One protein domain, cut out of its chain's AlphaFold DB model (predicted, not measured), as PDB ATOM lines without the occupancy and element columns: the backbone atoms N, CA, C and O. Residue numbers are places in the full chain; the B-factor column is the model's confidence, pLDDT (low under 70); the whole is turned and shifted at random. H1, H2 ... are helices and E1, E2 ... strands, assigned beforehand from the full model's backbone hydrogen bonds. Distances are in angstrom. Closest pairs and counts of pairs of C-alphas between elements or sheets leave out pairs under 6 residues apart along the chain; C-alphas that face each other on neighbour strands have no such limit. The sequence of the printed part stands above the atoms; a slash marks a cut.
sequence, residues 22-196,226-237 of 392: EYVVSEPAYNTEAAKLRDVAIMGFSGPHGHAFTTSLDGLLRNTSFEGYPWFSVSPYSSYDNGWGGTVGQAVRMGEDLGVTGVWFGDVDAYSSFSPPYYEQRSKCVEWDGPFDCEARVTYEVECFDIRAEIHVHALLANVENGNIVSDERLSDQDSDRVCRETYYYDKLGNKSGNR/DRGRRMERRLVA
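This is residues 22 to 196 and 226 to 237 of the 392 residues of an uncharacterized protein of Hirschia baltica (strain ATCC 49814 / DSM 5838 / IFAM 1418) (UniProt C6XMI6). A long, narrow, twisted ribbon of strands, E3, E5 and E6 side by side in one part and the hairpin E4 and E5 in the other, has H1, H2 and H3 on the E3 part, with E2 beside E3. At the far end the ribbon bends in E5, and the small hairpin E7 and E8 follows E6 there; E1 is apart from the other named elements. The printed part has 187 residues with three named helices and eight named strands, which follow one another along the chain as E1, E2, H1, H2, E3, E4, E5, E6, E7, E8 and H3; the class is mixed, and in the branched sheet the neighbours E2 and E3 are parallel, while the neighbour pairs E3 and E5, E4 and E5, and E5 and E6 are antiparallel. The whole is extended, with a radius of gyration of the C-alphas of 25.4 A and spans of 78, 41 and 24 A.

E5, residues 134 to 159, spans 68.8 A from (101.977, 119.018, 73.807) to (140.753, 120.794, 130.651) and bends by 77 degrees at residue 137. E6 is residues 165 to 182, 53.4 A; E3 102 to 114, 39.4 A; E4 118 to 128, 30.2 A; E2 39 to 46, 22.3 A. H1 is residues 50 to 62, 18.2 A; H2 88 to 98, 15.3 A; H3 226 to 237, 16.7 A, ending at (130.911, 118.592, 108.355). E1 is residues 22 to 27, E7 184 to 186 and E8 192 to 195.

E3 and E4 lie on one side of E5, E6 on the other side. E4, E5 and E6 form a meander, each strand the antiparallel neighbour of the one before: N 122 and O 140 are 2.8 A apart, N 147 and O 177 2.8 A. E3 and E5 are antiparallel, with N 109 and O 152 at 2.9 A. E2, H1 H2 and E3 form a strand-helix-strand unit, two parallel neighbour strands with helices between; N 43 and O 104 are 2.9 A apart. H3 is on the sheet at a height of 7.6 A, over E5 and only just over E3 and E6, with 3 C-alphas on each; the closest C-alphas of H3 and E5 are those of Glu 232 and Ala 149, 6.0 A. H2 is on the same face, at a height of 8.4 A. H1, at a height of 8.2 A over the sheet, touches H3 at a steep tilt of 42 degrees, with residues 52 to 57 alone; the closest C-alphas are those of Phe 53 and Val 236, 5.7 A. In the hairpin E7 and E8, N 193 and O 185 are 2.8 A apart. In H1, H2 and H3 every O i to N i+4 pair is within hydrogen-bond range.

The C-alphas farthest apart, of Asp 129 and Asn 162, are 79.0 A apart. Residues 197 to 225 are not printed, and C-alphas 196 and 226 are 20.0 A apart across the cut. The links E1 to E2 and H1 to H2 are long. The mean pLDDT of the printed part is 87.1; residues 77 to 85 and 183 to 196 are under 70.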
ATOM      1  N   GLU A  22     120.807 143.486 105.184       94.44
ATOM      2  CA  GLU A  22     121.617 142.363 105.667       94.44
ATOM      3  C   GLU A  22     123.009 142.846 106.094       94.44
ATOM      4  O   GLU A  22     123.663 143.598 105.372       94.44
ATOM      5  N   TYR A  23     123.476 142.400 107.256       93.25
ATOM      6  CA  TYR A  23     124.805 142.721 107.773       93.25
ATOM      7  C   TYR A  23     125.372 141.570 108.593       93.25
ATOM      8  O   TYR A  23     124.652 140.652 108.981       93.25
ATOM      9  N   VAL A  24     126.683 141.586 108.812       91.69
ATOM     10  CA  VAL A  24     127.385 140.544 109.563       91.69
ATOM     11  C   VAL A  24     127.615 141.029 110.986       91.69
ATOM     12  O   VAL A  24     128.072 142.149 111.189       91.69
ATOM     13  N   VAL A  25     127.307 140.178 111.962       91.44
ATOM     14  CA  VAL A  25     127.575 140.437 113.380       91.44
ATOM     15  C   VAL A  25     128.424 139.327 113.971       91.44
ATOM     16  O   VAL A  25     128.261 138.157 113.616       91.44
ATOM     17  N   SER A  26     129.320 139.717 114.874       90.19
ATOM     18  CA  SER A  26     130.118 138.785 115.665       90.19
ATOM     19  C   SER A  26     129.343 138.352 116.901       90.19
ATOM     20  O   SER A  26     128.835 139.184 117.651       90.19
ATOM     21  N   GLU A  27     129.277 137.047 117.113       89.62
ATOM     22  CA  GLU A  27     128.672 136.414 118.279       89.62
ATOM     23  C   GLU A  27     129.757 135.751 119.135       89.62
ATOM     24  O   GLU A  27     130.728 135.217 118.579       89.62
ATOM     25  N   PRO A  28     129.612 135.752 120.472       90.56
ATOM     26  CA  PRO A  28     130.500 135.013 121.358       90.56
ATOM     27  C   PRO A  28     130.356 133.500 121.151       90.56
ATOM     28  O   PRO A  28     129.406 133.001 120.543       90.56
ATOM     29  N   ALA A  29     131.307 132.750 121.701       92.50
ATOM     30  CA  ALA A  29     131.176 131.301 121.782       92.50
ATOM     31  C   ALA A  29     130.013 130.918 122.718       92.50
ATOM     32  O   ALA A  29     129.802 131.577 123.737       92.50
ATOM     33  N   TYR A  30     129.286 129.833 122.428       91.50
ATOM     34  CA  TYR A  30     128.172 129.415 123.297       91.50
ATOM     35  C   TYR A  30     128.615 128.941 124.689       91.50
ATOM     36  O   TYR A  30     127.838 129.028 125.637       91.50
ATOM     37  N   ASN A  31     129.847 128.447 124.822       91.00
ATOM     38  CA  ASN A  31     130.444 128.044 126.088       91.00
ATOM     39  C   ASN A  31     131.731 128.848 126.319       91.00
ATOM     40  O   ASN A  31     132.789 128.547 125.763       91.00
ATOM     41  N   THR A  32     131.628 129.884 127.151       85.06
ATOM     42  CA  THR A  32     132.729 130.811 127.436       85.06
ATOM     43  C   THR A  32     133.895 130.136 128.156       85.06
ATOM     44  O   THR A  32     135.042 130.447 127.849       85.06
ATOM     45  N   GLU A  33     133.636 129.176 129.050       86.69
ATOM     46  CA  GLU A  33     134.689 128.428 129.749       86.69
ATOM     47  C   GLU A  33     135.472 127.529 128.794       86.69
ATOM     48  O   GLU A  33     136.702 127.513 128.808       86.69
ATOM     49  N   ALA A  34     134.773 126.818 127.910       91.81
ATOM     50  CA  ALA A  34     135.412 126.008 126.881       91.81
ATOM     51  C   ALA A  34     136.214 126.871 125.894       91.81
ATOM     52  O   ALA A  34     137.296 126.476 125.464       91.81
ATOM     53  N   ALA A  35     135.727 128.074 125.583       91.00
ATOM     54  CA  ALA A  35     136.393 128.998 124.674       91.00
ATOM     55  C   ALA A  35     137.685 129.632 125.226       91.00
ATOM     56  O   ALA A  35     138.432 130.245 124.458       91.00
ATOM     57  N   LYS A  36     137.973 129.474 126.528       89.00
ATOM     58  CA  LYS A  36     139.267 129.838 127.136       89.00
ATOM     59  C   LYS A  36     140.383 128.872 126.742       89.00
ATOM     60  O   LYS A  36     141.548 129.259 126.733       89.00
ATOM     61  N   LEU A  37     140.049 127.627 126.397       93.00
ATOM     62  CA  LEU A  37     141.027 126.621 125.987       93.00
ATOM     63  C   LEU A  37     141.361 126.808 124.503       93.00
ATOM     64  O   LEU A  37     140.669 126.289 123.626       93.00
ATOM     65  N   ARG A  38     142.406 127.593 124.222       91.44
ATOM     66  CA  ARG A  38     142.825 127.945 122.852       91.44
ATOM     67  C   ARG A  38     143.968 127.093 122.312       91.44
ATOM     68  O   ARG A  38     144.014 126.828 121.111       91.44
ATOM     69  N   ASP A  39     144.858 126.644 123.192       94.88
ATOM     70  CA  ASP A  39     145.865 125.632 122.880       94.88
ATOM     71  C   ASP A  39     145.222 124.259 123.024       94.88
ATOM     72  O   ASP A  39     145.008 123.782 124.140       94.88
ATOM     73  N   VAL A  40     144.865 123.640 121.902       95.12
ATOM     74  CA  VAL A  40     144.040 122.430 121.897       95.12
ATOM     75  C   VAL A  40     144.662 121.297 121.097       95.12
ATOM     76  O   VAL A  40     145.368 121.499 120.108       95.12
ATOM     77  N   ALA A  41     144.346 120.074 121.503       94.38
ATOM     78  CA  ALA A  41     144.561 118.878 120.705       94.38
ATOM     79  C   ALA A  41     143.240 118.137 120.474       94.38
ATOM     80  O   ALA A  41     142.262 118.313 121.202       94.38
ATOM     81  N   ILE A  42     143.219 117.281 119.457       93.38
ATOM     82  CA  ILE A  42     142.101 116.376 119.200       93.38
ATOM     83  C   ILE A  42     142.649 114.959 119.307       93.38
ATOM     84  O   ILE A  42     143.480 114.548 118.501       93.38
ATOM     85  N   MET A  43     142.204 114.232 120.328       91.94
ATOM     86  CA  MET A  43     142.563 112.827 120.535       91.94
ATOM     87  C   MET A  43     141.906 111.926 119.490       91.94
ATOM     88  O   MET A  43     142.491 110.930 119.072       91.94
ATOM     89  N   GLY A  44     140.703 112.299 119.061       90.25
ATOM     90  CA  GLY A  44     139.920 111.581 118.068       90.25
ATOM     91  C   GLY A  44     138.558 111.170 118.604       90.25
ATOM     92  O   GLY A  44     138.274 111.231 119.804       90.25
ATOM     93  N   PHE A  45     137.707 110.753 117.679       93.00
ATOM     94  CA  PHE A  45     136.356 110.298 117.966       93.00
ATOM     95  C   PHE A  45     136.225 108.824 117.577       93.00
ATOM     96  O   PHE A  45     136.738 108.417 116.532       93.00
ATOM     97  N   SER A  46     135.557 108.015 118.400       91.44
ATOM     98  CA  SER A  46     135.201 106.637 118.043       91.44
ATOM     99  C   SER A  46     134.025 106.565 117.078       91.44
ATOM    100  O   SER A  46     133.282 107.526 116.910       91.44
ATOM    101  N   GLY A  47     133.830 105.389 116.482       90.12
ATOM    102  CA  GLY A  47     132.661 105.068 115.667       90.12
ATOM    103  C   GLY A  47     132.901 105.206 114.158       90.12
ATOM    104  O   GLY A  47     133.973 105.653 113.736       90.12
ATOM    105  N   PRO A  48     131.930 104.792 113.318       86.50
ATOM    106  CA  PRO A  48     132.116 104.644 111.870       86.50
ATOM    107  C   PRO A  48     132.582 105.917 111.147       86.50
ATOM    108  O   PRO A  48     133.264 105.833 110.125       86.50
ATOM    109  N   HIS A  49     132.264 107.094 111.694       90.62
ATOM    110  CA  HIS A  49     132.629 108.396 111.127       90.62
ATOM    111  C   HIS A  49     133.547 109.232 112.029       90.62
ATOM    112  O   HIS A  49     133.801 110.401 111.727       90.62
ATOM    113  N   GLY A  50     134.097 108.641 113.091       91.50
ATOM    114  CA  GLY A  50     134.920 109.349 114.066       91.50
ATOM    115  C   GLY A  50     136.172 109.996 113.459       91.50
ATOM    116  O   GLY A  50     136.440 111.175 113.694       91.50
ATOM    117  N   HIS A  51     136.879 109.294 112.569       90.31
ATOM    118  CA  HIS A  51     138.041 109.849 111.858       90.31
ATOM    119  C   HIS A  51     137.670 111.015 110.922       90.31
ATOM    120  O   HIS A  51     138.353 112.043 110.876       90.31
ATOM    121  N   ALA A  52     136.557 110.888 110.192       91.12
ATOM    122  CA  ALA A  52     136.080 111.936 109.292       91.12
ATOM    123  C   ALA A  52     135.667 113.198 110.066       91.12
ATOM    124  O   ALA A  52     135.966 114.317 109.636       91.12
ATOM    125  N   PHE A  53     135.024 113.023 111.223       94.19
ATOM    126  CA  PHE A  53     134.675 114.120 112.119       94.19
ATOM    127  C   PHE A  53     135.919 114.768 112.728       94.19
ATOM    128  O   PHE A  53     136.048 115.986 112.665       94.19
ATOM    129  N   THR A  54     136.870 113.964 113.214       92.88
ATOM    130  CA  THR A  54     138.166 114.421 113.746       92.88
ATOM    131  C   THR A  54     138.893 115.310 112.740       92.88
ATOM    132  O   THR A  54     139.276 116.430 113.064       92.88
ATOM    133  N   THR A  55     139.009 114.847 111.493       91.81
ATOM    134  CA  THR A  55     139.650 115.597 110.403       91.81
ATOM    135  C   THR A  55     138.904 116.895 110.087       91.81
ATOM    136  O   THR A  55     139.522 117.938 109.882       91.81
ATOM    137  N   SER A  56     137.568 116.843 110.057       94.06
ATOM    138  CA  SER A  56     136.741 118.027 109.792       94.06
ATOM    139  C   SER A  56     136.880 119.066 110.906       94.06
ATOM    140  O   SER A  56     137.011 120.255 110.618       94.06
ATOM    141  N   LEU A  57     136.888 118.626 112.166       95.00
ATOM    142  CA  LEU A  57     137.062 119.494 113.322       95.00
ATOM    143  C   LEU A  57     138.470 120.101 113.357       95.00
ATOM    144  O   LEU A  57     138.573 121.314 113.492       95.00
ATOM    145  N   ASP A  58     139.534 119.313 113.160       93.50
ATOM    146  CA  ASP A  58     140.920 119.816 113.093       93.50
ATOM    147  C   ASP A  58     141.056 120.934 112.052       93.50
ATOM    148  O   ASP A  58     141.512 122.036 112.367       93.50
ATOM    149  N   GLY A  59     140.569 120.688 110.831       93.75
ATOM    150  CA  GLY A  59     140.596 121.675 109.756       93.75
ATOM    151  C   GLY A  59     139.804 122.943 110.087       93.75
ATOM    152  O   GLY A  59     140.250 124.045 109.769       93.75
ATOM    153  N   LEU A  60     138.650 122.813 110.748       95.00
ATOM    154  CA  LEU A  60     137.855 123.962 111.181       95.00
ATOM    155  C   LEU A  60     138.561 124.768 112.269       95.00
ATOM    156  O   LEU A  60     138.629 125.988 112.145       95.00
ATOM    157  N   LEU A  61     139.095 124.124 113.308       94.75
ATOM    158  CA  LEU A  61     139.767 124.820 114.407       94.75
ATOM    159  C   LEU A  61     141.019 125.557 113.912       94.75
ATOM    160  O   LEU A  61     141.191 126.728 114.235       94.75
ATOM    161  N   ARG A  62     141.829 124.936 113.044       94.38
ATOM    162  CA  ARG A  62     143.016 125.579 112.443       94.38
ATOM    163  C   ARG A  62     142.683 126.788 111.573       94.38
ATOM    164  O   ARG A  62     143.451 127.742 111.542       94.38
ATOM    165  N   ASN A  63     141.559 126.740 110.860       94.00
ATOM    166  CA  ASN A  63     141.111 127.825 109.985       94.00
ATOM    167  C   ASN A  63     140.208 128.839 110.702       94.00
ATOM    168  O   ASN A  63     139.686 129.756 110.069       94.00
ATOM    169  N   THR A  64     139.975 128.669 112.003       93.06
ATOM    170  CA  THR A  64     139.156 129.594 112.777       93.06
ATOM    171  C   THR A  64     139.991 130.807 113.147       93.06
ATOM    172  O   THR A  64     140.940 130.710 113.922       93.06
ATOM    173  N   SER A  65     139.610 131.955 112.597       89.94
ATOM    174  CA  SER A  65     140.146 133.258 112.960       89.94
ATOM    175  C   SER A  65     139.071 134.151 113.569       89.94
ATOM    176  O   SER A  65     137.873 133.961 113.339       89.94
ATOM    177  N   PHE A  66     139.525 135.124 114.349       85.12
ATOM    178  CA  PHE A  66     138.744 136.240 114.854       85.12
ATOM    179  C   PHE A  66     139.565 137.513 114.624       85.12
ATOM    180  O   PHE A  66     140.767 137.521 114.884       85.12
ATOM    181  N   GLU A  67     138.959 138.540 114.025       82.12
ATOM    182  CA  GLU A  67     139.640 139.797 113.650       82.12
ATOM    183  C   GLU A  67     140.934 139.606 112.826       82.12
ATOM    184  O   GLU A  67     141.887 140.376 112.908       82.12
ATOM    185  N   GLY A  68     140.974 138.558 111.997       84.31
ATOM    186  CA  GLY A  68     142.125 138.240 111.143       84.31
ATOM    187  C   GLY A  68     143.242 137.444 111.825       84.31
ATOM    188  O   GLY A  68     144.161 137.004 111.131       84.31
ATOM    189  N   TYR A  69     143.147 137.179 113.128       85.75
ATOM    190  CA  TYR A  69     144.114 136.373 113.877       85.75
ATOM    191  C   TYR A  69     143.590 134.953 114.123       85.75
ATOM    192  O   TYR A  69     142.393 134.786 114.362       85.75
ATOM    193  N   PRO A  70     144.441 133.911 114.061       90.44
ATOM    194  CA  PRO A  70     144.043 132.558 114.445       90.44
ATOM    195  C   PRO A  70     143.539 132.528 115.889       90.44
ATOM    196  O   PRO A  70     144.219 133.005 116.791       90.44
ATOM    197  N   TRP A  71     142.363 131.946 116.107       90.94
ATOM    198  CA  TRP A  71     141.769 131.851 117.443       90.94
ATOM    199  C   TRP A  71     142.315 130.665 118.247       90.94
ATOM    200  O   TRP A  71     142.443 130.745 119.466       90.94
ATOM    201  N   PHE A  72     142.632 129.558 117.565       93.69
ATOM    202  CA  PHE A  72     143.169 128.345 118.180       93.69
ATOM    203  C   PHE A  72     144.607 128.081 117.748       93.69
ATOM    204  O   PHE A  72     144.970 128.219 116.578       93.69
ATOM    205  N   SER A  73     145.388 127.573 118.693       93.38
ATOM    206  CA  SER A  73     146.662 126.907 118.462       93.38
ATOM    207  C   SER A  73     146.413 125.404 118.553       93.38
ATOM    208  O   SER A  73     146.235 124.837 119.630       93.38
ATOM    209  N   VAL A  74     146.301 124.750 117.396       93.75
ATOM    210  CA  VAL A  74     145.981 123.320 117.341       93.75
ATOM    211  C   VAL A  74     147.273 122.520 117.221       93.75
ATOM    212  O   VAL A  74     147.958 122.596 116.191       93.75
ATOM    213  N   SER A  75     147.585 121.718 118.242       91.31
ATOM    214  CA  SER A  75     148.742 120.818 118.222       91.31
ATOM    215  C   SER A  75     148.702 119.925 116.975       91.31
ATOM    216  O   SER A  75     147.611 119.541 116.536       91.31
ATOM    217  N   PRO A  76     149.851 119.594 116.355       78.81
ATOM    218  CA  PRO A  76     149.884 118.688 115.218       78.81
ATOM    219  C   PRO A  76     149.141 117.398 115.543       78.81
ATOM    220  O   PRO A  76     149.320 116.814 116.614       78.81
ATOM    221  N   TYR A  77     148.306 116.974 114.602       65.12
ATOM    222  CA  TYR A  77     147.590 115.716 114.683       65.12
ATOM    223  C   TYR A  77     148.600 114.574 114.856       65.12
ATOM    224  O   TYR A  77     149.361 114.234 113.947       65.12
ATOM    225  N   SER A  78     148.670 114.043 116.074       54.62
ATOM    226  CA  SER A  78     149.561 112.940 116.411       54.62
ATOM    227  C   SER A  78     148.924 111.626 115.971       54.62
ATOM    228  O   SER A  78     147.710 111.457 116.052       54.62
ATOM    229  N   SER A  79     149.743 110.658 115.566       51.53
ATOM    230  CA  SER A  79     149.347 109.296 115.179       51.53
ATOM    231  C   SER A  79     148.699 108.458 116.303       51.53
ATOM    232  O   SER A  79     148.675 107.234 116.209       51.53
ATOM    233  N   TYR A  80     148.218 109.095 117.377       52.50
ATOM    234  CA  TYR A  80     147.395 108.488 118.422       52.50
ATOM    235  C   TYR A  80     145.937 108.280 117.992       52.50
ATOM    236  O   TYR A  80     145.191 107.655 118.740       52.50
ATOM    237  N   ASP A  81     145.535 108.732 116.796       53.97
ATOM    238  CA  ASP A  81     144.229 108.388 116.232       53.97
ATOM    239  C   ASP A  81     144.186 106.906 115.844       53.97
ATOM    240  O   ASP A  81     144.538 106.490 114.738       53.97
ATOM    241  N   ASN A  82     143.764 106.085 116.790       54.16
ATOM    242  CA  ASN A  82     143.377 104.708 116.549       54.16
ATOM    243  C   ASN A  82     141.863 104.573 116.287       54.16
ATOM    244  O   ASN A  82     141.396 103.451 116.117       54.16
ATOM    245  N   GLY A  83     141.094 105.671 116.219       54.66
ATOM    246  CA  GLY A  83     139.651 105.655 115.952       54.66
ATOM    247  C   GLY A  83     138.798 105.039 117.068       54.66
ATOM    248  O   GLY A  83     137.659 104.651 116.820       54.66
ATOM    249  N   TRP A  84     139.339 104.911 118.286       57.25
ATOM    250  CA  TRP A  84     138.672 104.233 119.411       57.25
ATOM    251  C   TRP A  84     138.102 105.169 120.478       57.25
ATOM    252  O   TRP A  84     137.548 104.679 121.461       57.25
ATOM    253  N   GLY A  85     138.165 106.489 120.279       64.75
ATOM    254  CA  GLY A  85     137.786 107.430 121.331       64.75
ATOM    255  C   GLY A  85     138.693 107.273 122.559       64.75
ATOM    256  O   GLY A  85     139.619 106.456 122.588       64.75
ATOM    257  N   GLY A  86     138.469 108.091 123.582       81.25
ATOM    258  CA  GLY A  86     139.332 108.134 124.757       81.25
ATOM    259  C   GLY A  86     138.561 108.306 126.052       81.25
ATOM    260  O   GLY A  86     137.413 108.734 126.077       81.25
ATOM    261  N   THR A  87     139.209 107.969 127.159       90.69
ATOM    262  CA  THR A  87     138.768 108.373 128.498       90.69
ATOM    263  C   THR A  87     139.318 109.756 128.832       90.69
ATOM    264  O   THR A  87     140.379 110.130 128.334       90.69
ATOM    265  N   VAL A  88     138.683 110.470 129.768       93.81
ATOM    266  CA  VAL A  88     139.193 111.750 130.302       93.81
ATOM    267  C   VAL A  88     140.658 111.643 130.744       93.81
ATOM    268  O   VAL A  88     141.463 112.521 130.465       93.81
ATOM    269  N   GLY A  89     141.045 110.535 131.387       94.00
ATOM    270  CA  GLY A  89     142.424 110.337 131.836       94.00
ATOM    271  C   GLY A  89     143.432 110.183 130.692       94.00
ATOM    272  O   GLY A  89     144.573 110.611 130.826       94.00
ATOM    273  N   GLN A  90     143.041 109.561 129.573       92.31
ATOM    274  CA  GLN A  90     143.866 109.548 128.355       92.31
ATOM    275  C   GLN A  90     143.910 110.952 127.744       92.31
ATOM    276  O   GLN A  90     145.006 111.427 127.457       92.31
ATOM    277  N   ALA A  91     142.733 111.584 127.639       93.06
ATOM    278  CA  ALA A  91     142.464 113.016 127.509       93.06
ATOM    279  C   ALA A  91     143.629 113.903 127.970       93.06
ATOM    280  O   ALA A  91     144.425 114.445 127.206       93.06
ATOM    281  N   VAL A  92     143.715 113.956 129.296       95.50
ATOM    282  CA  VAL A  92     144.642 114.774 130.072       95.50
ATOM    283  C   VAL A  92     146.093 114.391 129.813       95.50
ATOM    284  O   VAL A  92     146.875 115.272 129.491       95.50
ATOM    285  N   ARG A  93     146.454 113.099 129.859       93.56
ATOM    286  CA  ARG A  93     147.851 112.670 129.632       93.56
ATOM    287  C   ARG A  93     148.380 113.085 128.262       93.56
ATOM    288  O   ARG A  93     149.496 113.571 128.154       93.56
ATOM    289  N   MET A  94     147.568 112.915 127.219       92.12
ATOM    290  CA  MET A  94     147.924 113.388 125.881       92.12
ATOM    291  C   MET A  94     148.101 114.909 125.867       92.12
ATOM    292  O   MET A  94     149.007 115.416 125.213       92.12
ATOM    293  N   GLY A  95     147.237 115.630 126.581       93.69
ATOM    294  CA  GLY A  95     147.333 117.074 126.717       93.69
ATOM    295  C   GLY A  95     148.626 117.530 127.395       93.69
ATOM    296  O   GLY A  95     149.299 118.419 126.879       93.69
ATOM    297  N   GLU A  96     149.001 116.875 128.495       95.25
ATOM    298  CA  GLU A  96     150.251 117.105 129.232       95.25
ATOM    299  C   GLU A  96     151.477 116.851 128.343       95.25
ATOM    300  O   GLU A  96     152.372 117.693 128.277       95.25
ATOM    301  N   ASP A  97     151.492 115.733 127.607       93.00
ATOM    302  CA  ASP A  97     152.589 115.361 126.702       93.00
ATOM    303  C   ASP A  97     152.772 116.368 125.553       93.00
ATOM    304  O   ASP A  97     153.893 116.603 125.093       93.00
ATOM    305  N   LEU A  98     151.673 116.959 125.074       92.75
ATOM    306  CA  LEU A  98     151.669 117.942 123.987       92.75
ATOM    307  C   LEU A  98     151.809 119.391 124.473       92.75
ATOM    308  O   LEU A  98     152.005 120.282 123.649       92.75
ATOM    309  N   GLY A  99     151.708 119.638 125.782       94.31
ATOM    310  CA  GLY A  99     151.716 120.984 126.355       94.31
ATOM    311  C   GLY A  99     150.513 121.838 125.943       94.31
ATOM    312  O   GLY A  99     150.656 123.049 125.794       94.31
ATOM    313  N   VAL A 100     149.346 121.222 125.723       95.69
ATOM    314  CA  VAL A 100     148.090 121.924 125.390       95.69
ATOM    315  C   VAL A 100     147.203 122.090 126.625       95.69
ATOM    316  O   VAL A 100     147.359 121.385 127.618       95.69
ATOM    317  N   THR A 101     146.242 123.009 126.563       96.12
ATOM    318  CA  THR A 101     145.329 123.317 127.679       96.12
ATOM    319  C   THR A 101     143.998 122.571 127.587       96.12
ATOM    320  O   THR A 101     143.355 122.331 128.612       96.12
ATOM    321  N   GLY A 102     143.596 122.151 126.383       96.19
ATOM    322  CA  GLY A 102     142.364 121.401 126.152       96.19
ATOM    323  C   GLY A 102     142.527 120.227 125.192       96.19
ATOM    324  O   GLY A 102     143.295 120.296 124.232       96.19
ATOM    325  N   VAL A 103     141.774 119.147 125.419       95.62
ATOM    326  CA  VAL A 103     141.749 117.998 124.500       95.62
ATOM    327  C   VAL A 103     140.323 117.561 124.175       95.62
ATOM    328  O   VAL A 103     139.539 117.244 125.073       95.62
ATOM    329  N   TRP A 104     140.014 117.519 122.877       95.44
ATOM    330  CA  TRP A 104     138.746 117.034 122.333       95.44
ATOM    331  C   TRP A 104     138.759 115.527 122.095       95.44
ATOM    332  O   TRP A 104     139.705 114.991 121.508       95.44
ATOM    333  N   PHE A 105     137.676 114.860 122.485       94.94
ATOM    334  CA  PHE A 105     137.452 113.437 122.239       94.94
ATOM    335  C   PHE A 105     135.959 113.092 122.310       94.94
ATOM    336  O   PHE A 105     135.149 113.903 122.759       94.94
ATOM    337  N   GLY A 106     135.589 111.884 121.890       95.25
ATOM    338  CA  GLY A 106     134.216 111.404 122.023       95.25
ATOM    339  C   GLY A 106     133.875 110.304 121.031       95.25
ATOM    340  O   GLY A 106     134.749 109.515 120.669       95.25
ATOM    341  N   ASP A 107     132.628 110.264 120.574       94.75
ATOM    342  CA  ASP A 107     132.140 109.287 119.604       94.75
ATOM    343  C   ASP A 107     131.192 109.897 118.564       94.75
ATOM    344  O   ASP A 107     130.573 110.944 118.770       94.75
ATOM    345  N   VAL A 108     131.156 109.257 117.397       95.38
ATOM    346  CA  VAL A 108     130.317 109.623 116.261       95.38
ATOM    347  C   VAL A 108     129.673 108.367 115.703       95.38
ATOM    348  O   VAL A 108     130.348 107.506 115.127       95.38
ATOM    349  N   ASP A 109     128.353 108.318 115.803       94.25
ATOM    350  CA  ASP A 109     127.523 107.338 115.125       94.25
ATOM    351  C   ASP A 109     126.803 108.013 113.961       94.25
ATOM    352  O   ASP A 109     126.207 109.080 114.110       94.25
ATOM    353  N   ALA A 110     126.885 107.421 112.778       92.00
ATOM    354  CA  ALA A 110     126.092 107.869 111.649       92.00
ATOM    355  C   ALA A 110     125.692 106.663 110.818       92.00
ATOM    356  O   ALA A 110     126.479 105.734 110.611       92.00
ATOM    357  N   TYR A 111     124.461 106.698 110.340       91.50
ATOM    358  CA  TYR A 111     123.904 105.635 109.531       91.50
ATOM    359  C   TYR A 111     122.919 106.202 108.523       91.50
ATOM    360  O   TYR A 111     122.272 107.231 108.732       91.50
ATOM    361  N   SER A 112     122.772 105.479 107.422       91.81
ATOM    362  CA  SER A 112     121.740 105.725 106.433       91.81
ATOM    363  C   SER A 112     120.804 104.533 106.323       91.81
ATOM    364  O   SER A 112     121.184 103.370 106.457       91.81
ATOM    365  N   SER A 113     119.536 104.848 106.100       91.19
ATOM    366  CA  SER A 113     118.450 103.901 105.921       91.19
ATOM    367  C   SER A 113     117.732 104.182 104.606       91.19
ATOM    368  O   SER A 113     117.698 105.316 104.116       91.19
ATOM    369  N   PHE A 114     117.165 103.125 104.032       89.81
ATOM    370  CA  PHE A 114     116.496 103.162 102.737       89.81
ATOM    371  C   PHE A 114     115.082 102.624 102.894       89.81
ATOM    372  O   PHE A 114     114.873 101.588 103.536       89.81
ATOM    373  N   SER A 115     114.105 103.301 102.293       89.12
ATOM    374  CA  SER A 115     112.765 102.737 102.175       89.12
ATOM    375  C   SER A 115     112.782 101.519 101.243       89.12
ATOM    376  O   SER A 115     113.608 101.444 100.327       89.12
ATOM    377  N   PRO A 116     111.827 100.584 101.386       85.62
ATOM    378  CA  PRO A 116     111.500  99.676 100.294       85.62
ATOM    379  C   PRO A 116     111.162 100.461  99.007       85.62
ATOM    380  O   PRO A 116     110.686 101.600  99.109       85.62
ATOM    381  N   PRO A 117     111.374  99.870  97.813       84.19
ATOM    382  CA  PRO A 117     110.932 100.477  96.559       84.19
ATOM    383  C   PRO A 117     109.434 100.750  96.594       84.19
ATOM    384  O   PRO A 117     108.650  99.887  96.997       84.19
ATOM    385  N   TYR A 118     109.035 101.915  96.097       87.75
ATOM    386  CA  TYR A 118     107.639 102.241  95.828       87.75
ATOM    387  C   TYR A 118     107.500 102.899  94.453       87.75
ATOM    388  O   TYR A 118     108.481 103.348  93.868       87.75
ATOM    389  N   TYR A 119     106.286 102.926  93.905       89.00
ATOM    390  CA  TYR A 119     106.049 103.387  92.537       89.00
ATOM    391  C   TYR A 119     105.168 104.638  92.509       89.00
ATOM    392  O   TYR A 119     104.147 104.708  93.193       89.00
ATOM    393  N   GLU A 120     105.551 105.619  91.691       90.62
ATOM    394  CA  GLU A 120     104.768 106.826  91.410       90.62
ATOM    395  C   GLU A 120     104.389 106.873  89.924       90.62
ATOM    396  O   GLU A 120     105.182 106.523  89.048       90.62
ATOM    397  N   GLN A 121     103.188 107.366  89.616       90.56
ATOM    398  CA  GLN A 121     102.782 107.631  88.235       90.56
ATOM    399  C   GLN A 121     103.186 109.047  87.825       90.56
ATOM    400  O   GLN A 121     102.895 110.018  88.526       90.56
ATOM    401  N   ARG A 122     103.823 109.185  86.662       88.88
ATOM    402  CA  ARG A 122     104.219 110.471  86.071       88.88
ATOM    403  C   ARG A 122     103.743 110.572  84.631       88.88
ATOM    404  O   ARG A 122     103.488 109.566  83.982       88.88
ATOM    405  N   SER A 123     103.621 111.795  84.114       87.94
ATOM    406  CA  SER A 123     103.282 112.020  82.704       87.94
ATOM    407  C   SER A 123     104.359 112.835  82.001       87.94
ATOM    408  O   SER A 123     104.844 113.831  82.542       87.94
ATOM    409  N   LYS A 124     104.729 112.430  80.784       86.62
ATOM    410  CA  LYS A 124     105.612 113.211  79.908       86.62
ATOM    411  C   LYS A 124     104.987 113.381  78.538       86.62
ATOM    412  O   LYS A 124     104.238 112.520  78.079       86.62
ATOM    413  N   CYS A 125     105.301 114.509  77.915       85.12
ATOM    414  CA  CYS A 125     104.928 114.750  76.537       85.12
ATOM    415  C   CYS A 125     105.786 113.889  75.609       85.12
ATOM    416  O   CYS A 125     107.008 113.853  75.772       85.12
ATOM    417  N   VAL A 126     105.155 113.199  74.664       84.00
ATOM    418  CA  VAL A 126     105.837 112.360  73.664       84.00
ATOM    419  C   VAL A 126     105.695 112.906  72.245       84.00
ATOM    420  O   VAL A 126     106.507 112.557  71.390       84.00
ATOM    421  N   GLU A 127     104.741 113.811  72.021       80.38
ATOM    422  CA  GLU A 127     104.480 114.461  70.737       80.38
ATOM    423  C   GLU A 127     104.194 115.950  70.948       80.38
ATOM    424  O   GLU A 127     103.376 116.311  71.796       80.38
ATOM    425  N   TRP A 128     104.908 116.797  70.207       83.12
ATOM    426  CA  TRP A 128     104.868 118.254  70.319       83.12
ATOM    427  C   TRP A 128     104.491 118.868  68.968       83.12
ATOM    428  O   TRP A 128     105.133 118.533  67.970       83.12
ATOM    429  N   ASP A 129     103.553 119.815  68.957       82.62
ATOM    430  CA  ASP A 129     103.236 120.666  67.802       82.62
ATOM    431  C   ASP A 129     103.664 122.113  68.076       82.62
ATOM    432  O   ASP A 129     102.885 122.987  68.427       82.62
ATOM    433  N   GLY A 130     104.971 122.361  67.985       81.19
ATOM    434  CA  GLY A 130     105.586 123.635  68.364       81.19
ATOM    435  C   GLY A 130     106.300 123.580  69.722       81.19
ATOM    436  O   GLY A 130     106.359 122.534  70.367       81.19
ATOM    437  N   PRO A 131     106.926 124.686  70.164       74.88
ATOM    438  CA  PRO A 131     107.842 124.673  71.310       74.88
ATOM    439  C   PRO A 131     107.163 124.465  72.674       74.88
ATOM    440  O   PRO A 131     107.859 124.144  73.636       74.88
ATOM    441  N   PHE A 132     105.841 124.644  72.772       81.81
ATOM    442  CA  PHE A 132     105.106 124.569  74.042       81.81
ATOM    443  C   PHE A 132     103.774 123.805  73.973       81.81
ATOM    444  O   PHE A 132     103.163 123.596  75.021       81.81
ATOM    445  N   ASP A 133     103.351 123.338  72.795       85.19
ATOM    446  CA  ASP A 133     102.078 122.634  72.626       85.19
ATOM    447  C   ASP A 133     102.305 121.124  72.585       85.19
ATOM    448  O   ASP A 133     102.881 120.563  71.653       85.19
ATOM    449  N   CYS A 134     101.888 120.462  73.662       85.69
ATOM    450  CA  CYS A 134     101.977 119.018  73.807       85.69
ATOM    451  C   CYS A 134     100.702 118.347  73.289       85.69
ATOM    452  O   CYS A 134      99.654 118.466  73.926       85.69
ATOM    453  N   GLU A 135     100.797 117.595  72.195       84.44
ATOM    454  CA  GLU A 135      99.649 116.920  71.577       84.44
ATOM    455  C   GLU A 135      99.344 115.566  72.221       84.44
ATOM    456  O   GLU A 135      98.180 115.203  72.400       84.44
ATOM    457  N   ALA A 136     100.383 114.832  72.634       82.44
ATOM    458  CA  ALA A 136     100.228 113.517  73.247       82.44
ATOM    459  C   ALA A 136     101.080 113.364  74.511       82.44
ATOM    460  O   ALA A 136     102.287 113.632  74.531       82.44
ATOM    461  N   ARG A 137     100.448 112.866  75.581       85.31
ATOM    462  CA  ARG A 137     101.107 112.522  76.846       85.31
ATOM    463  C   ARG A 137     101.053 111.025  77.086       85.31
ATOM    464  O   ARG A 137     100.000 110.409  76.952       85.31
ATOM    465  N   VAL A 138     102.168 110.468  77.543       83.62
ATOM    466  CA  VAL A 138     102.218 109.104  78.070       83.62
ATOM    467  C   VAL A 138     102.302 109.154  79.591       83.62
ATOM    468  O   VAL A 138     103.075 109.941  80.148       83.62
ATOM    469  N   THR A 139     101.503 108.319  80.255       85.38
ATOM    470  CA  THR A 139     101.663 108.049  81.689       85.38
ATOM    471  C   THR A 139     102.631 106.888  81.853       85.38
ATOM    472  O   THR A 139     102.485 105.853  81.202       85.38
ATOM    473  N   TYR A 140     103.632 107.070  82.702       81.81
ATOM    474  CA  TYR A 140     104.652 106.080  82.988       81.81
ATOM    475  C   TYR A 140     104.895 105.962  84.485       81.81
ATOM    476  O   TYR A 140     104.721 106.912  85.245       81.81
ATOM    477  N   GLU A 141     105.337 104.776  84.876       83.00
ATOM    478  CA  GLU A 141     105.659 104.458  86.255       83.00
ATOM    479  C   GLU A 141     107.142 104.740  86.513       83.00
ATOM    480  O   GLU A 141     108.012 104.352  85.720       83.00
ATOM    481  N   VAL A 142     107.424 105.430  87.615       87.06
ATOM    482  CA  VAL A 142     108.775 105.578  88.151       87.06
ATOM    483  C   VAL A 142     108.890 104.811  89.452       87.06
ATOM    484  O   VAL A 142     108.004 104.870  90.300       87.06
ATOM    485  N   GLU A 143     109.993 104.098  89.605       84.12
ATOM    486  CA  GLU A 143     110.378 103.493  90.870       84.12
ATOM    487  C   GLU A 143     111.119 104.529  91.709       84.12
ATOM    488  O   GLU A 143     112.061 105.162  91.227       84.12
ATOM    489  N   CYS A 144     110.691 104.705  92.951       87.62
ATOM    490  CA  CYS A 144     111.238 105.651  93.900       87.62
ATOM    491  C   CYS A 144     111.691 104.949  95.184       87.62
ATOM    492  O   CYS A 144     111.146 103.919  95.586       87.62
ATOM    493  N   PHE A 145     112.676 105.558  95.839       89.50
ATOM    494  CA  PHE A 145     113.146 105.195  97.170       89.50
ATOM    495  C   PHE A 145     113.444 106.475  97.946       89.50
ATOM    496  O   PHE A 145     114.039 107.412  97.396       89.50
ATOM    497  N   ASP A 146     113.074 106.486  99.221       92.31
ATOM    498  CA  ASP A 146     113.482 107.518 100.164       92.31
ATOM    499  C   ASP A 146     114.759 107.071 100.881       92.31
ATOM    500  O   ASP A 146     114.893 105.921 101.310       92.31
ATOM    501  N   ILE A 147     115.699 107.998 101.008       93.50
ATOM    502  CA  ILE A 147     116.961 107.830 101.722       93.50
ATOM    503  C   ILE A 147     116.912 108.761 102.924       93.50
ATOM    504  O   ILE A 147     116.656 109.957 102.768       93.50
ATOM    505  N   ARG A 148     117.189 108.237 104.117       95.69
ATOM    506  CA  ARG A 148     117.364 109.042 105.327       95.69
ATOM    507  C   ARG A 148     118.726 108.757 105.927       95.69
ATOM    508  O   ARG A 148     119.051 107.596 106.149       95.69
ATOM    509  N   ALA A 149     119.496 109.804 106.185       96.06
ATOM    510  CA  ALA A 149     120.754 109.723 106.912       96.06
ATOM    511  C   ALA A 149     120.611 110.450 108.246       96.06
ATOM    512  O   ALA A 149     120.016 111.525 108.295       96.06
ATOM    513  N   GLU A 150     121.161 109.869 109.301       95.88
ATOM    514  CA  GLU A 150     121.138 110.404 110.660       95.88
ATOM    515  C   GLU A 150     122.565 110.387 111.217       95.88
ATOM    516  O   GLU A 150     123.363 109.503 110.892       95.88
ATOM    517  N   ILE A 151     122.902 111.395 112.021       97.19
ATOM    518  CA  ILE A 151     124.174 111.481 112.737       97.19
ATOM    519  C   ILE A 151     123.932 111.822 114.204       97.19
ATOM    520  O   ILE A 151     123.089 112.662 114.529       97.19
ATOM    521  N   HIS A 152     124.737 111.224 115.072       97.69
ATOM    522  CA  HIS A 152     124.837 111.509 116.491       97.69
ATOM    523  C   HIS A 152     126.312 111.700 116.845       97.69
ATOM    524  O   HIS A 152     127.149 110.850 116.551       97.69
ATOM    525  N   VAL A 153     126.636 112.835 117.453       97.75
ATOM    526  CA  VAL A 153     127.982 113.179 117.910       97.75
ATOM    527  C   VAL A 153     127.923 113.436 119.403       97.75
ATOM    528  O   VAL A 153     127.181 114.313 119.853       97.75
ATOM    529  N   HIS A 154     128.744 112.718 120.158       97.50
ATOM    530  CA  HIS A 154     129.063 113.050 121.537       97.50
ATOM    531  C   HIS A 154     130.476 113.626 121.575       97.50
ATOM    532  O   HIS A 154     131.434 112.931 121.251       97.50
ATOM    533  N   ALA A 155     130.608 114.908 121.914       96.94
ATOM    534  CA  ALA A 155     131.888 115.605 121.943       96.94
ATOM    535  C   ALA A 155     132.189 116.157 123.334       96.94
ATOM    536  O   ALA A 155     131.421 116.937 123.895       96.94
ATOM    537  N   LEU A 156     133.345 115.771 123.862       97.31
ATOM    538  CA  LEU A 156     133.837 116.151 125.174       97.31
ATOM    539  C   LEU A 156     135.110 116.984 125.034       97.31
ATOM    540  O   LEU A 156     136.011 116.621 124.275       97.31
ATOM    541  N   LEU A 157     135.204 118.057 125.818       97.56
ATOM    542  CA  LEU A 157     136.427 118.843 125.980       97.56
ATOM    543  C   LEU A 157     136.921 118.723 127.419       97.56
ATOM    544  O   LEU A 157     136.256 119.191 128.345       97.56
ATOM    545  N   ALA A 158     138.088 118.107 127.601       97.25
ATOM    546  CA  ALA A 158     138.766 118.051 128.893       97.25
ATOM    547  C   ALA A 158     139.733 119.230 129.046       97.25
ATOM    548  O   ALA A 158     140.516 119.504 128.137       97.25
ATOM    549  N   ASN A 159     139.711 119.876 130.209       97.56
ATOM    550  CA  ASN A 159     140.753 120.794 130.651       97.56
ATOM    551  C   ASN A 159     141.930 119.974 131.205       97.56
ATOM    552  O   ASN A 159     141.752 119.130 132.084       97.56
ATOM    553  N   VAL A 160     143.127 120.211 130.673       97.12
ATOM    554  CA  VAL A 160     144.334 119.438 130.999       97.12
ATOM    555  C   VAL A 160     144.852 119.746 132.405       97.12
ATOM    556  O   VAL A 160     145.344 118.849 133.077       97.12
ATOM    557  N   GLU A 161     144.688 120.976 132.889       96.31
ATOM    558  CA  GLU A 161     145.200 121.416 134.192       96.31
ATOM    559  C   GLU A 161     144.520 120.693 135.363       96.31
ATOM    560  O   GLU A 161     145.170 120.311 136.336       96.31
ATOM    561  N   ASN A 162     143.199 120.512 135.284       96.19
ATOM    562  CA  ASN A 162     142.393 119.988 136.391       96.19
ATOM    563  C   ASN A 162     141.658 118.676 136.070       96.19
ATOM    564  O   ASN A 162     141.064 118.074 136.963       96.19
ATOM    565  N   GLY A 163     141.682 118.229 134.813       95.44
ATOM    566  CA  GLY A 163     141.003 117.022 134.349       95.44
ATOM    567  C   GLY A 163     139.478 117.118 134.276       95.44
ATOM    568  O   GLY A 163     138.820 116.099 134.062       95.44
ATOM    569  N   ASN A 164     138.896 118.304 134.448       97.19
ATOM    570  CA  ASN A 164     137.454 118.501 134.353       97.19
ATOM    571  C   ASN A 164     136.993 118.509 132.894       97.19
ATOM    572  O   ASN A 164     137.686 119.000 132.003       97.19
ATOM    573  N   ILE A 165     135.771 118.031 132.665       97.56
ATOM    574  CA  ILE A 165     135.076 118.235 131.396       97.56
ATOM    575  C   ILE A 165     134.460 119.632 131.410       97.56
ATOM    576  O   ILE A 165     133.569 119.907 132.211       97.56
ATOM    577  N   VAL A 166     134.944 120.505 130.529       96.00
ATOM    578  CA  VAL A 166     134.446 121.884 130.384       96.00
ATOM    579  C   VAL A 166     133.382 122.014 129.293       96.00
ATOM    580  O   VAL A 166     132.664 123.008 129.258       96.00
ATOM    581  N   SER A 167     133.244 121.006 128.424       96.56
ATOM    582  CA  SER A 167     132.176 120.913 127.419       96.56
ATOM    583  C   SER A 167     131.711 119.466 127.267       96.56
ATOM    584  O   SER A 167     132.550 118.577 127.120       96.56
ATOM    585  N   ASP A 168     130.393 119.245 127.274       97.25
ATOM    586  CA  ASP A 168     129.739 117.955 127.005       97.25
ATOM    587  C   ASP A 168     128.598 118.158 125.995       97.25
ATOM    588  O   ASP A 168     127.453 118.421 126.363       97.25
ATOM    589  N   GLU A 169     128.935 118.067 124.710       97.69
ATOM    590  CA  GLU A 169     128.022 118.348 123.606       97.69
ATOM    591  C   GLU A 169     127.422 117.067 123.036       97.69
ATOM    592  O   GLU A 169     128.133 116.134 122.657       97.69
ATOM    593  N   ARG A 170     126.093 117.050 122.910       97.56
ATOM    594  CA  ARG A 170     125.343 115.987 122.232       97.56
ATOM    595  C   ARG A 170     124.632 116.582 121.032       97.56
ATOM    596  O   ARG A 170     123.591 117.220 121.168       97.56
ATOM    597  N   LEU A 171     125.223 116.392 119.861       96.94
ATOM    598  CA  LEU A 171     124.732 116.949 118.609       96.94
ATOM    599  C   LEU A 171     124.078 115.845 117.786       96.94
ATOM    600  O   LEU A 171     124.601 114.739 117.678       96.94
ATOM    601  N   SER A 172     122.946 116.156 117.170       96.88
ATOM    602  CA  SER A 172     122.298 115.254 116.230       96.88
ATOM    603  C   SER A 172     121.685 116.024 115.082       96.88
ATOM    604  O   SER A 172     121.237 117.165 115.249       96.88
ATOM    605  N   ASP A 173     121.643 115.392 113.919       97.44
ATOM    606  CA  ASP A 173     120.992 115.957 112.748       97.44
ATOM    607  C   ASP A 173     120.623 114.862 111.752       97.44
ATOM    608  O   ASP A 173     121.110 113.731 111.841       97.44
ATOM    609  N   GLN A 174     119.762 115.204 110.804       96.50
ATOM    610  CA  GLN A 174     119.303 114.275 109.784       96.50
ATOM    611  C   GLN A 174     119.189 114.956 108.425       96.50
ATOM    612  O   GLN A 174     118.928 116.152 108.319       96.50
ATOM    613  N   ASP A 175     119.338 114.165 107.373       96.06
ATOM    614  CA  ASP A 175     119.141 114.589 105.994       96.06
ATOM    615  C   ASP A 175     118.251 113.563 105.284       96.06
ATOM    616  O   ASP A 175     118.240 112.375 105.622       96.06
ATOM    617  N   SER A 176     117.499 114.015 104.285       94.81
ATOM    618  CA  SER A 176     116.628 113.154 103.489       94.81
ATOM    619  C   SER A 176     116.759 113.467 102.006       94.81
ATOM    620  O   SER A 176     116.691 114.628 101.609       94.81
ATOM    621  N   ASP A 177     116.884 112.430 101.185       93.50
ATOM    622  CA  ASP A 177     116.877 112.533  99.725       93.50
ATOM    623  C   ASP A 177     115.863 111.540  99.149       93.50
ATOM    624  O   ASP A 177     115.524 110.535  99.775       93.50
ATOM    625  N   ARG A 178     115.388 111.813  97.934       91.38
ATOM    626  CA  ARG A 178     114.487 110.928  97.196       91.38
ATOM    627  C   ARG A 178     115.030 110.687  95.808       91.38
ATOM    628  O   ARG A 178     115.289 111.618  95.045       91.38
ATOM    629  N   VAL A 179     115.127 109.417  95.441       86.50
ATOM    630  CA  VAL A 179     115.597 109.011  94.119       86.50
ATOM    631  C   VAL A 179     114.468 108.315  93.396       86.50
ATOM    632  O   VAL A 179     114.014 107.274  93.847       86.50
ATOM    633  N   CYS A 180     114.061 108.873  92.258       86.88
ATOM    634  CA  CYS A 180     113.078 108.265  91.368       86.88
ATOM    635  C   CYS A 180     113.704 107.984  90.002       86.88
ATOM    636  O   CYS A 180     114.419 108.831  89.457       86.88
ATOM    637  N   ARG A 181     113.414 106.818  89.426       78.69
ATOM    638  CA  ARG A 181     113.919 106.397  88.117       78.69
ATOM    639  C   ARG A 181     112.816 105.811  87.257       78.69
ATOM    640  O   ARG A 181     111.948 105.090  87.732       78.69
ATOM    641  N   GLU A 182     112.880 106.106  85.963       76.19
ATOM    642  CA  GLU A 182     112.015 105.460  84.977       76.19
ATOM    643  C   GLU A 182     112.377 103.978  84.849       76.19
ATOM    644  O   GLU A 182     113.506 103.642  84.479       76.19
ATOM    645  N   THR A 183     111.404 103.104  85.091       66.88
ATOM    646  CA  THR A 183     111.584 101.647  85.012       66.88
ATOM    647  C   THR A 183     111.681 101.158  83.557       66.88
ATOM    648  O   THR A 183     112.366 100.179  83.259       66.88
ATOM    649  N   TYR A 184     111.042 101.873  82.622       64.00
ATOM    650  CA  TYR A 184     110.922 101.493  81.209       64.00
ATOM    651  C   TYR A 184     111.200 102.673  80.272       64.00
ATOM    652  O   TYR A 184     110.901 103.823  80.605       64.00
ATOM    653  N   TYR A 185     111.715 102.389  79.070       59.53
ATOM    654  CA  TYR A 185     111.684 103.360  77.973       59.53
ATOM    655  C   TYR A 185     110.332 103.301  77.257       59.53
ATOM    656  O   TYR A 185     109.692 102.250  77.186       59.53
ATOM    657  N   TYR A 186     109.901 104.437  76.712       61.78
ATOM    658  CA  TYR A 186     108.655 104.560  75.958       61.78
ATOM    659  C   TYR A 186     108.988 105.105  74.569       61.78
ATOM    660  O   TYR A 186     109.729 106.085  74.465       61.78
ATOM    661  N   ASP A 187     108.502 104.444  73.518       59.62
ATOM    662  CA  ASP A 187     108.671 104.923  72.144       59.62
ATOM    663  C   ASP A 187     107.742 106.119  71.842       59.62
ATOM    664  O   ASP A 187     106.932 106.530  72.676       59.62
ATOM    665  N   LYS A 188     107.852 106.691  70.635       54.62
ATOM    666  CA  LYS A 188     107.013 107.824  70.193       54.62
ATOM    667  C   LYS A 188     105.513 107.496  70.127       54.62
ATOM    668  O   LYS A 188     104.710 108.409  70.014       54.62
ATOM    669  N   LEU A 189     105.144 106.217  70.192       55.53
ATOM    670  CA  LEU A 189     103.764 105.732  70.193       55.53
ATOM    671  C   LEU A 189     103.278 105.394  71.617       55.53
ATOM    672  O   LEU A 189     102.159 104.917  71.787       55.53
ATOM    673  N   GLY A 190     104.104 105.626  72.645       54.41
ATOM    674  CA  GLY A 190     103.791 105.332  74.042       54.41
ATOM    675  C   GLY A 190     103.926 103.855  74.427       54.41
ATOM    676  O   GLY A 190     103.544 103.484  75.539       54.41
ATOM    677  N   ASN A 191     104.487 103.002  73.565       61.97
ATOM    678  CA  ASN A 191     104.694 101.591  73.878       61.97
ATOM    679  C   ASN A 191     105.945 101.398  74.741       61.97
ATOM    680  O   ASN A 191     106.989 102.017  74.512       61.97
ATOM    681  N   LYS A 192     105.859 100.481  75.715       58.12
ATOM    682  CA  LYS A 192     106.997 100.077  76.552       58.12
ATOM    683  C   LYS A 192     108.057  99.388  75.683       58.12
ATOM    684  O   LYS A 192     107.788  98.338  75.105       58.12
ATOM    685  N   SER A 193     109.265  99.941  75.625       52.62
ATOM    686  CA  SER A 193     110.406  99.375  74.898       52.62
ATOM    687  C   SER A 193     111.551  99.043  75.861       52.62
ATOM    688  O   SER A 193     112.361  99.886  76.215       52.62
ATOM    689  N   GLY A 194     111.629  97.784  76.295       59.22
ATOM    690  CA  GLY A 194     112.731  97.283  77.127       59.22
ATOM    691  C   GLY A 194     112.753  97.801  78.575       59.22
ATOM    692  O   GLY A 194     112.180  98.833  78.923       59.22
ATOM    693  N   ASN A 195     113.411  97.036  79.445       53.56
ATOM    694  CA  ASN A 195     113.605  97.359  80.854       53.56
ATOM    695  C   ASN A 195     114.957  98.057  81.036       53.56
ATOM    696  O   ASN A 195     115.979  97.577  80.544       53.56
ATOM    697  N   ARG A 196     114.986  99.175  81.765       54.88
ATOM    698  CA  ARG A 196     116.235  99.906  82.028       54.88
ATOM    699  C   ARG A 196     117.185  99.128  82.950       54.88
ATOM    700  O   ARG A 196     118.391  99.351  82.883       54.88
ATOM    701  N   ASP A 226     126.044 105.235  97.852       82.44
ATOM    702  CA  ASP A 226     126.864 106.424  97.633       82.44
ATOM    703  C   ASP A 226     126.124 107.727  97.953       82.44
ATOM    704  O   ASP A 226     126.758 108.691  98.389       82.44
ATOM    705  N   ARG A 227     124.801 107.793  97.748       85.12
ATOM    706  CA  ARG A 227     123.986 108.945  98.171       85.12
ATOM    707  C   ARG A 227     123.902 109.040  99.687       85.12
ATOM    708  O   ARG A 227     124.210 110.112 100.204       85.12
ATOM    709  N   GLY A 228     123.588 107.938 100.371       88.75
ATOM    710  CA  GLY A 228     123.594 107.871 101.838       88.75
ATOM    711  C   GLY A 228     124.936 108.327 102.417       88.75
ATOM    712  O   GLY A 228     124.992 109.294 103.172       88.75
ATOM    713  N   ARG A 229     126.047 107.775 101.910       88.56
ATOM    714  CA  ARG A 229     127.412 108.168 102.304       88.56
ATOM    715  C   ARG A 229     127.752 109.636 102.031       88.56
ATOM    716  O   ARG A 229     128.618 110.207 102.696       88.56
ATOM    717  N   ARG A 230     127.155 110.265 101.011       90.88
ATOM    718  CA  ARG A 230     127.324 111.710 100.761       90.88
ATOM    719  C   ARG A 230     126.529 112.547 101.756       90.88
ATOM    720  O   ARG A 230     127.040 113.575 102.190       90.88
ATOM    721  N   MET A 231     125.320 112.115 102.105       93.88
ATOM    722  CA  MET A 231     124.499 112.759 103.132       93.88
ATOM    723  C   MET A 231     125.199 112.699 104.491       93.88
ATOM    724  O   MET A 231     125.427 113.742 105.093       93.88
ATOM    725  N   GLU A 232     125.673 111.520 104.902       93.94
ATOM    726  CA  GLU A 232     126.467 111.328 106.126       93.94
ATOM    727  C   GLU A 232     127.687 112.263 106.165       93.94
ATOM    728  O   GLU A 232     127.906 112.966 107.147       93.94
ATOM    729  N   ARG A 233     128.454 112.365 105.069       91.88
ATOM    730  CA  ARG A 233     129.602 113.288 104.993       91.88
ATOM    731  C   ARG A 233     129.216 114.760 105.157       91.88
ATOM    732  O   ARG A 233     129.957 115.503 105.799       91.88
ATOM    733  N   ARG A 234     128.082 115.195 104.593       94.50
ATOM    734  CA  ARG A 234     127.570 116.561 104.811       94.50
ATOM    735  C   ARG A 234     127.199 116.777 106.273       94.50
ATOM    736  O   ARG A 234     127.591 117.790 106.844       94.50
ATOM    737  N   LEU A 235     126.494 115.815 106.864       96.62
ATOM    738  CA  LEU A 235     126.078 115.846 108.262       96.62
ATOM    739  C   LEU A 235     127.288 115.926 109.209       96.62
ATOM    740  O   LEU A 235     127.288 116.765 110.107       96.62
ATOM    741  N   VAL A 236     128.355 115.156 108.957       95.12
ATOM    742  CA  VAL A 236     129.633 115.230 109.699       95.12
ATOM    743  C   VAL A 236     130.210 116.648 109.677       95.12
ATOM    744  O   VAL A 236     130.493 117.218 110.731       95.12
ATOM    745  N   ALA A 237     130.353 117.245 108.491       94.12
ATOM    746  CA  ALA A 237     130.911 118.592 108.355       94.12
ATOM    747  C   ALA A 237     130.034 119.662 109.036       94.12
ATOM    748  O   ALA A 237     130.543 120.597 109.663       94.12
TER     749      ALA A 237